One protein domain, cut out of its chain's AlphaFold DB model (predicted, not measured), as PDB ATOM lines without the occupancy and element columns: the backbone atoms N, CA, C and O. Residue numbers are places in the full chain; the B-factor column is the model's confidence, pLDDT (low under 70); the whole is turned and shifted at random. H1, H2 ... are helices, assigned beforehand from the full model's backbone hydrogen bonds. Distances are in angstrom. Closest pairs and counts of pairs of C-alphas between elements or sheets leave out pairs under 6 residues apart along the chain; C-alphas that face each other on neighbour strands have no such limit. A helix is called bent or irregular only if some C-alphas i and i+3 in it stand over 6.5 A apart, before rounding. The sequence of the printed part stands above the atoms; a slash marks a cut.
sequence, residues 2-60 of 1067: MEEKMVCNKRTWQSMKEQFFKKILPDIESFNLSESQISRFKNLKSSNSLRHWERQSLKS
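AT A GLANCE: This is residues 2 to 60 of the 1067 residues of the protein "Myb_DNA-bind_2 domain-containing protein" of Cryptotermes secundus (UniProt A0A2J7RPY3). The longest helix, H4, is one arm of an open, loosely built horseshoe of helices: H3 makes the back, the short H2 sits at the corner where the chain turns, and H1 makes the other arm, with a gap left between H1 and H4. Before H1, residues 2 to 12 form a hooked tail with no named element at the free end of that arm, and residues 30 to 36 stick out at the H2 to H3 corner. The printed part has 59 residues with four named helices, in the order H1, H2, H3, H4, and no named strand; the class is all helix. It is only just loose, close to compact, with a radius of gyration of the C-alphas of 12.8 A, and it spans 31 by 28 by 17 A.

IN THESE COORDINATES: H4, residues 48 to 60, is 19.0 A from first to last C-alpha and ends at C-alpha 60 at (-24.134, -123.489, 61.661). H3, residues 35 to 46, is 16.2 A long and begins at C-alpha 35 at (0.050, -102.683, 69.968). H2, residues 28 to 31, is a single short piece of 5.7 A. H1, residues 13 to 24, is 14.8 A long and begins at C-alpha 13 at (-17.445, -111.840, 51.995). H1 is neither bent nor irregular, but only just: C-alphas 21 and 24 are 6.1 A apart.

HOW THE PARTS SIT: H4 and H3 are close but not clearly touching; their closest C-alphas, those of Leu 50 and Leu 44, are 7.2 A apart. Their lines stand at a steep tilt of 62 degrees, and they run the same way. H3 and H2 are also close but not clearly touching, with the closest C-alphas, those of Ile 38 and Glu 29, 6.6 A apart. H2 and H1 meet only through their link. H1 is apart from both H3 and H4, and H2 is apart from H4. In H1, H3 and H4 every O i to N i+4 pair is within hydrogen-bond range, while H2, with 4 residues, is too short for such a pair; its one O i to N i+3 pair is within range.

THE WHOLE: The two C-alphas farthest apart, those of Ser 34 and Lys 59, are 34.0 A apart, and those of the first and last printed residues, Met 2 and Ser 60, are 23.3 A apart. The printed part has no cut. The links from H1 to H2, from H2 to H3 and from H3 to H4 are tight. Residues 30 to 36, of which 30 and 31 belong to H2 and 35 and 36 to H3, stand free. The mean pLDDT of the printed part is 88.9; it is 75 in H4, and residue 60 is the one printed residue under 70.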
ATOM      1  N   MET A   2     -15.729-104.888  50.263       81.12
ATOM      2  CA  MET A   2     -14.555-105.768  50.002       81.12
ATOM      3  C   MET A   2     -14.756-106.752  48.833       81.12
ATOM      4  O   MET A   2     -13.924-106.827  47.936       81.12
ATOM      5  N   GLU A   3     -15.889-107.457  48.819       83.44
ATOM      6  CA  GLU A   3     -16.293-108.388  47.750       83.44
ATOM      7  C   GLU A   3     -16.579-107.661  46.420       83.44
ATOM      8  O   GLU A   3     -16.138-108.078  45.357       83.44
ATOM      9  N   GLU A   4     -17.226-106.500  46.505       87.06
ATOM     10  CA  GLU A   4     -17.519-105.566  45.404       87.06
ATOM     11  C   GLU A   4     -16.257-104.967  44.751       87.06
ATOM     12  O   GLU A   4     -16.236-104.750  43.543       87.06
ATOM     13  N   LYS A   5     -15.189-104.749  45.529       91.31
ATOM     14  CA  LYS A   5     -13.849-104.360  45.057       91.31
ATOM     15  C   LYS A   5     -12.958-105.568  44.711       91.31
ATOM     16  O   LYS A   5     -11.805-105.369  44.354       91.31
ATOM     17  N   MET A   6     -13.467-106.799  44.853       86.69
ATOM     18  CA  MET A   6     -12.753-108.073  44.658       86.69
ATOM     19  C   MET A   6     -11.372-108.156  45.336       86.69
ATOM     20  O   MET A   6     -10.444-108.757  44.800       86.69
ATOM     21  N   VAL A   7     -11.247-107.596  46.550       90.44
ATOM     22  CA  VAL A   7      -9.973-107.519  47.303       90.44
ATOM     23  C   VAL A   7      -9.326-108.898  47.483       90.44
ATOM     24  O   VAL A   7      -8.116-109.040  47.337       90.44
ATOM     25  N   CYS A   8     -10.135-109.936  47.720       90.75
ATOM     26  CA  CYS A   8      -9.706-111.327  47.600       90.75
ATOM     27  C   CYS A   8     -10.442-111.988  46.432       90.75
ATOM     28  O   CYS A   8     -11.560-112.486  46.587       90.75
ATOM     29  N   ASN A   9      -9.802-112.012  45.261       87.06
ATOM     30  CA  ASN A   9     -10.301-112.727  44.089       87.06
ATOM     31  C   ASN A   9     -10.743-114.159  44.457       87.06
ATOM     32  O   ASN A   9     -10.009-114.902  45.110       87.06
ATOM     33  N   LYS A  10     -11.937-114.552  43.994       90.25
ATOM     34  CA  LYS A  10     -12.579-115.867  44.211       90.25
ATOM     35  C   LYS A  10     -13.057-116.190  45.645       90.25
ATOM     36  O   LYS A  10     -13.574-117.288  45.832       90.25
ATOM     37  N   ARG A  11     -12.958-115.296  46.643       90.44
ATOM     38  CA  ARG A  11     -13.548-115.517  47.988       90.44
ATOM     39  C   ARG A  11     -14.789-114.651  48.209       90.44
ATOM     40  O   ARG A  11     -14.799-113.477  47.854       90.44
ATOM     41  N   THR A  12     -15.827-115.228  48.816       93.81
ATOM     42  CA  THR A  12     -17.023-114.482  49.242       93.81
ATOM     43  C   THR A  12     -16.728-113.640  50.484       93.81
ATOM     44  O   THR A  12     -15.793-113.934  51.235       93.81
ATOM     45  N   TRP A  13     -17.553-112.628  50.762       93.75
ATOM     46  CA  TRP A  13     -17.445-111.840  51.995       93.75
ATOM     47  C   TRP A  13     -17.522-112.707  53.258       93.75
ATOM     48  O   TRP A  13     -16.738-112.505  54.181       93.75
ATOM     49  N   GLN A  14     -18.398-113.717  53.276       90.69
ATOM     50  CA  GLN A  14     -18.502-114.660  54.393       90.69
ATOM     51  C   GLN A  14     -17.210-115.479  54.573       90.69
ATOM     52  O   GLN A  14     -16.728-115.608  55.694       90.69
ATOM     53  N   SER A  15     -16.601-115.962  53.482       94.06
ATOM     54  CA  SER A  15     -15.327-116.696  53.533       94.06
ATOM     55  C   SER A  15     -14.176-115.821  54.048       94.06
ATOM     56  O   SER A  15     -13.409-116.261  54.903       94.06
ATOM     57  N   MET A  16     -14.093-114.561  53.597       94.44
ATOM     58  CA  MET A  16     -13.129-113.585  54.123       94.44
ATOM     59  C   MET A  16     -13.361-113.303  55.616       94.44
ATOM     60  O   MET A  16     -12.409-113.303  56.393       94.44
ATOM     61  N   LYS A  17     -14.618-113.109  56.031       93.31
ATOM     62  CA  LYS A  17     -15.003-112.856  57.428       93.31
ATOM     63  C   LYS A  17     -14.640-114.027  58.344       93.31
ATOM     64  O   LYS A  17     -14.088-113.815  59.420       93.31
ATOM     65  N   GLU A  18     -14.931-115.256  57.927       94.19
ATOM     66  CA  GLU A  18     -14.578-116.451  58.693       94.19
ATOM     67  C   GLU A  18     -13.071-116.663  58.773       94.19
ATOM     68  O   GLU A  18     -12.572-116.949  59.855       94.19
ATOM     69  N   GLN A  19     -12.330-116.464  57.681       95.38
ATOM     70  CA  GLN A  19     -10.869-116.525  57.723       95.38
ATOM     71  C   GLN A  19     -10.281-115.443  58.640       95.38
ATOM     72  O   GLN A  19      -9.323-115.718  59.362       95.38
ATOM     73  N   PHE A  20     -10.871-114.242  58.660       95.88
ATOM     74  CA  PHE A  20     -10.456-113.188  59.579       95.88
ATOM     75  C   PHE A  20     -10.636-113.623  61.038       95.88
ATOM     76  O   PHE A  20      -9.660-113.679  61.774       95.88
ATOM     77  N   PHE A  21     -11.840-114.025  61.455       94.69
ATOM     78  CA  PHE A  21     -12.078-114.372  62.862       94.69
ATOM     79  C   PHE A  21     -11.499-115.724  63.308       94.69
ATOM     80  O   PHE A  21     -11.152-115.856  64.477       94.69
ATOM     81  N   LYS A  22     -11.379-116.717  62.415       95.56
ATOM     82  CA  LYS A  22     -10.880-118.067  62.749       95.56
ATOM     83  C   LYS A  22      -9.364-118.238  62.581       95.56
ATOM     84  O   LYS A  22      -8.847-119.247  63.043       95.56
ATOM     85  N   LYS A  23      -8.667-117.321  61.890       96.25
ATOM     86  CA  LYS A  23      -7.207-117.402  61.659       96.25
ATOM     87  C   LYS A  23      -6.467-116.085  61.896       96.25
ATOM     88  O   LYS A  23      -5.513-116.059  62.651       96.25
ATOM     89  N   ILE A  24      -6.920-114.977  61.306       96.44
ATOM     90  CA  ILE A  24      -6.185-113.699  61.410       96.44
ATOM     91  C   ILE A  24      -6.315-113.076  62.811       96.44
ATOM     92  O   ILE A  24      -5.365-112.480  63.291       96.44
ATOM     93  N   LEU A  25      -7.472-113.204  63.471       96.06
ATOM     94  CA  LEU A  25      -7.735-112.583  64.775       96.06
ATOM     95  C   LEU A  25      -7.074-113.300  65.977       96.06
ATOM     96  O   LEU A  25      -6.668-112.594  66.897       96.06
ATOM     97  N   PRO A  26      -6.949-114.645  66.023       96.88
ATOM     98  CA  PRO A  26      -6.087-115.315  67.000       96.88
ATOM     99  C   PRO A  26      -4.615-114.939  66.812       96.88
ATOM    100  O   PRO A  26      -3.971-114.520  67.765       96.88
ATOM    101  N   ASP A  27      -4.129-114.990  65.571       97.25
ATOM    102  CA  ASP A  27      -2.710-114.821  65.244       97.25
ATOM    103  C   ASP A  27      -2.331-113.342  65.002       97.25
ATOM    104  O   ASP A  27      -1.319-113.054  64.365       97.25
ATOM    105  N   ILE A  28      -3.148-112.378  65.454       97.50
ATOM    106  CA  ILE A  28      -3.101-110.982  64.971       97.50
ATOM    107  C   ILE A  28      -1.809-110.232  65.326       97.50
ATOM    108  O   ILE A  28      -1.422-109.291  64.635       97.50
ATOM    109  N   GLU A  29      -1.118-110.690  66.366       97.25
ATOM    110  CA  GLU A  29       0.191-110.197  66.806       97.25
ATOM    111  C   GLU A  29       1.302-110.539  65.791       97.25
ATOM    112  O   GLU A  29       2.241-109.767  65.623       97.25
ATOM    113  N   SER A  30       1.154-111.625  65.018       97.50
ATOM    114  CA  SER A  30       2.131-112.043  63.994       97.50
ATOM    115  C   SER A  30       2.167-111.156  62.739       97.50
ATOM    116  O   SER A  30       3.061-111.294  61.907       97.50
ATOM    117  N   PHE A  31       1.214-110.229  62.586       96.88
ATOM    118  CA  PHE A  31       1.080-109.378  61.398       96.88
ATOM    119  C   PHE A  31       1.866-108.054  61.486       96.88
ATOM    120  O   PHE A  31       1.619-107.153  60.683       96.88
ATOM    121  N   ASN A  32       2.800-107.920  62.439       96.88
ATOM    122  CA  ASN A  32       3.627-106.720  62.662       96.88
ATOM    123  C   ASN A  32       2.806-105.418  62.791       96.88
ATOM    124  O   ASN A  32       3.208-104.348  62.330       96.88
ATOM    125  N   LEU A  33       1.625-105.516  63.406       97.31
ATOM    126  CA  LEU A  33       0.783-104.372  63.745       97.31
ATOM    127  C   LEU A  33       1.290-103.711  65.035       97.31
ATOM    128  O   LEU A  33       1.840-104.380  65.904       97.31
ATOM    129  N   SER A  34       1.070-102.404  65.200       97.88
ATOM    130  CA  SER A  34       1.372-101.738  66.478       97.88
ATOM    131  C   SER A  34       0.430-102.221  67.586       97.88
ATOM    132  O   SER A  34      -0.740-102.519  67.319       97.88
ATOM    133  N   GLU A  35       0.881-102.212  68.847       97.12
ATOM    134  CA  GLU A  35       0.050-102.683  69.968       97.12
ATOM    135  C   GLU A  35      -1.255-101.876  70.110       97.12
ATOM    136  O   GLU A  35      -2.281-102.414  70.518       97.12
ATOM    137  N   SER A  36      -1.275-100.613  69.664       96.50
ATOM    138  CA  SER A  36      -2.498 -99.798  69.594       96.50
ATOM    139  C   SER A  36      -3.541-100.355  68.607       96.50
ATOM    140  O   SER A  36      -4.746-100.306  68.868       96.50
ATOM    141  N   GLN A  37      -3.102-100.919  67.477       97.12
ATOM    142  CA  GLN A  37      -3.967-101.549  66.475       97.12
ATOM    143  C   GLN A  37      -4.400-102.938  66.946       97.12
ATOM    144  O   GLN A  37      -5.587-103.260  66.875       97.12
ATOM    145  N   ILE A  38      -3.465-103.722  67.488       97.44
ATOM    146  CA  ILE A  38      -3.728-105.031  68.099       97.44
ATOM    147  C   ILE A  38      -4.773-104.887  69.216       97.44
ATOM    148  O   ILE A  38      -5.792-105.577  69.194       97.44
ATOM    149  N   SER A  39      -4.606-103.918  70.117       95.56
ATOM    150  CA  SER A  39      -5.557-103.597  71.190       95.56
ATOM    151  C   SER A  39      -6.944-103.216  70.662       95.56
ATOM    152  O   SER A  39      -7.950-103.684  71.193       95.56
ATOM    153  N   ARG A  40      -7.043-102.444  69.568       95.50
ATOM    154  CA  ARG A  40      -8.340-102.153  68.920       95.50
ATOM    155  C   ARG A  40      -9.029-103.432  68.421       95.50
ATOM    156  O   ARG A  40     -10.237-103.571  68.604       95.50
ATOM    157  N   PHE A  41      -8.292-104.390  67.855       95.38
ATOM    158  CA  PHE A  41      -8.858-105.680  67.437       95.38
ATOM    159  C   PHE A  41      -9.178-106.621  68.614       95.38
ATOM    160  O   PHE A  41     -10.228-107.269  68.594       95.38
ATOM    161  N   LYS A  42      -8.350-106.650  69.668       92.94
ATOM    162  CA  LYS A  42      -8.627-107.365  70.929       92.94
ATOM    163  C   LYS A  42      -9.911-106.828  71.588       92.94
ATOM    164  O   LYS A  42     -10.801-107.607  71.917       92.94
ATOM    165  N   ASN A  43     -10.092-105.509  71.658       91.31
ATOM    166  CA  ASN A  43     -11.287-104.881  72.240       91.31
ATOM    167  C   ASN A  43     -12.565-105.135  71.415       91.31
ATOM    168  O   ASN A  43     -13.646-105.305  71.983       91.31
ATOM    169  N   LEU A  44     -12.459-105.268  70.086       86.62
ATOM    170  CA  LEU A  44     -13.576-105.739  69.254       86.62
ATOM    171  C   LEU A  44     -14.002-107.179  69.601       86.62
ATOM    172  O   LEU A  44     -15.194-107.482  69.503       86.62
ATOM    173  N   LYS A  45     -13.079-108.040  70.063       80.44
ATOM    174  CA  LYS A  45     -13.378-109.397  70.563       80.44
ATOM    175  C   LYS A  45     -14.189-109.369  71.863       80.44
ATOM    176  O   LYS A  45     -15.100-110.178  72.027       80.44
ATOM    177  N   SER A  46     -13.896-108.416  72.748       81.19
ATOM    178  CA  SER A  46     -14.638-108.191  73.998       81.19
ATOM    179  C   SER A  46     -16.052-107.648  73.769       81.19
ATOM    180  O   SER A  46     -16.941-107.887  74.586       81.19
ATOM    181  N   SER A  47     -16.294-106.950  72.652       82.25
ATOM    182  CA  SER A  47     -17.615-106.398  72.332       82.25
ATOM    183  C   SER A  47     -18.682-107.488  72.123       82.25
ATOM    184  O   SER A  47     -18.460-108.497  71.445       82.25
ATOM    185  N   ASN A  48     -19.897-107.258  72.637       73.25
ATOM    186  CA  ASN A  48     -21.023-108.203  72.530       73.25
ATOM    187  C   ASN A  48     -21.387-108.591  71.080       73.25
ATOM    188  O   ASN A  48     -21.955-109.660  70.846       73.25
ATOM    189  N   SER A  49     -21.005-107.762  70.101       70.62
ATOM    190  CA  SER A  49     -21.154-108.034  68.667       70.62
ATOM    191  C   SER A  49     -20.466-109.340  68.239       70.62
ATOM    192  O   SER A  49     -21.049-110.124  67.483       70.62
ATOM    193  N   LEU A  50     -19.266-109.640  68.763       76.19
ATOM    194  CA  LEU A  50     -18.562-110.866  68.380       76.19
ATOM    195  C   LEU A  50     -19.152-112.109  69.056       76.19
ATOM    196  O   LEU A  50     -19.371-113.109  68.375       76.19
ATOM    197  N   ARG A  51     -19.520-112.029  70.343       77.94
ATOM    198  CA  ARG A  51     -20.202-113.128  71.061       77.94
ATOM    199  C   ARG A  51     -21.525-113.535  70.398       77.94
ATOM    200  O   ARG A  51     -21.940-114.688  70.514       77.94
ATOM    201  N   HIS A  52     -22.200-112.617  69.700       79.75
ATOM    202  CA  HIS A  52     -23.368-112.955  68.884       79.75
ATOM    203  C   HIS A  52     -22.980-113.735  67.616       79.75
ATOM    204  O   HIS A  52     -23.621-114.736  67.294       79.75
ATOM    205  N   TRP A  53     -21.919-113.323  66.916       73.25
ATOM    206  CA  TRP A  53     -21.449-114.012  65.712       73.25
ATOM    207  C   TRP A  53     -20.859-115.399  65.998       73.25
ATOM    208  O   TRP A  53     -21.116-116.335  65.245       73.25
ATOM    209  N   GLU A  54     -20.138-115.566  67.102       79.19
ATOM    210  CA  GLU A  54     -19.591-116.857  67.534       79.19
ATOM    211  C   GLU A  54     -20.715-117.879  67.783       79.19
ATOM    212  O   GLU A  54     -20.686-118.985  67.240       79.19
ATOM    213  N   ARG A  55     -21.802-117.464  68.456       81.25
ATOM    214  CA  ARG A  55     -23.025-118.281  68.592       81.25
ATOM    215  C   ARG A  55     -23.722-118.566  67.255       81.25
ATOM    216  O   ARG A  55     -24.338-119.621  67.129       81.25
ATOM    217  N   GLN A  56     -23.648-117.673  66.263       73.62
ATOM    218  CA  GLN A  56     -24.144-117.972  64.911       73.62
ATOM    219  C   GLN A  56     -23.268-119.027  64.217       73.62
ATOM    220  O   GLN A  56     -23.812-119.995  63.693       73.62
ATOM    221  N   SER A  57     -21.935-118.890  64.265       73.06
ATOM    222  CA  SER A  57     -21.006-119.846  63.643       73.06
ATOM    223  C   SER A  57     -21.106-121.242  64.265       73.06
ATOM    224  O   SER A  57     -21.033-122.228  63.534       73.06
ATOM    225  N   LEU A  58     -21.295-121.336  65.586       73.56
ATOM    226  CA  LEU A  58     -21.488-122.613  66.283       73.56
ATOM    227  C   LEU A  58     -22.839-123.257  65.939       73.56
ATOM    228  O   LEU A  58     -22.910-124.467  65.742       73.56
ATOM    229  N   LYS A  59     -23.907-122.460  65.781       78.44
ATOM    230  CA  LYS A  59     -25.213-122.967  65.322       78.44
ATOM    231  C   LYS A  59     -25.196-123.470  63.877       78.44
ATOM    232  O   LYS A  59     -25.976-124.361  63.565       78.44
ATOM    233  N   SER A  60     -24.325-122.944  63.014       65.88
ATOM    234  CA  SER A  60     -24.134-123.489  61.661       65.88
ATOM    235  C   SER A  60     -23.298-124.771  61.612       65.88
ATOM    236  O   SER A  60     -23.445-125.514  60.652       65.88
TER     237      SER A  60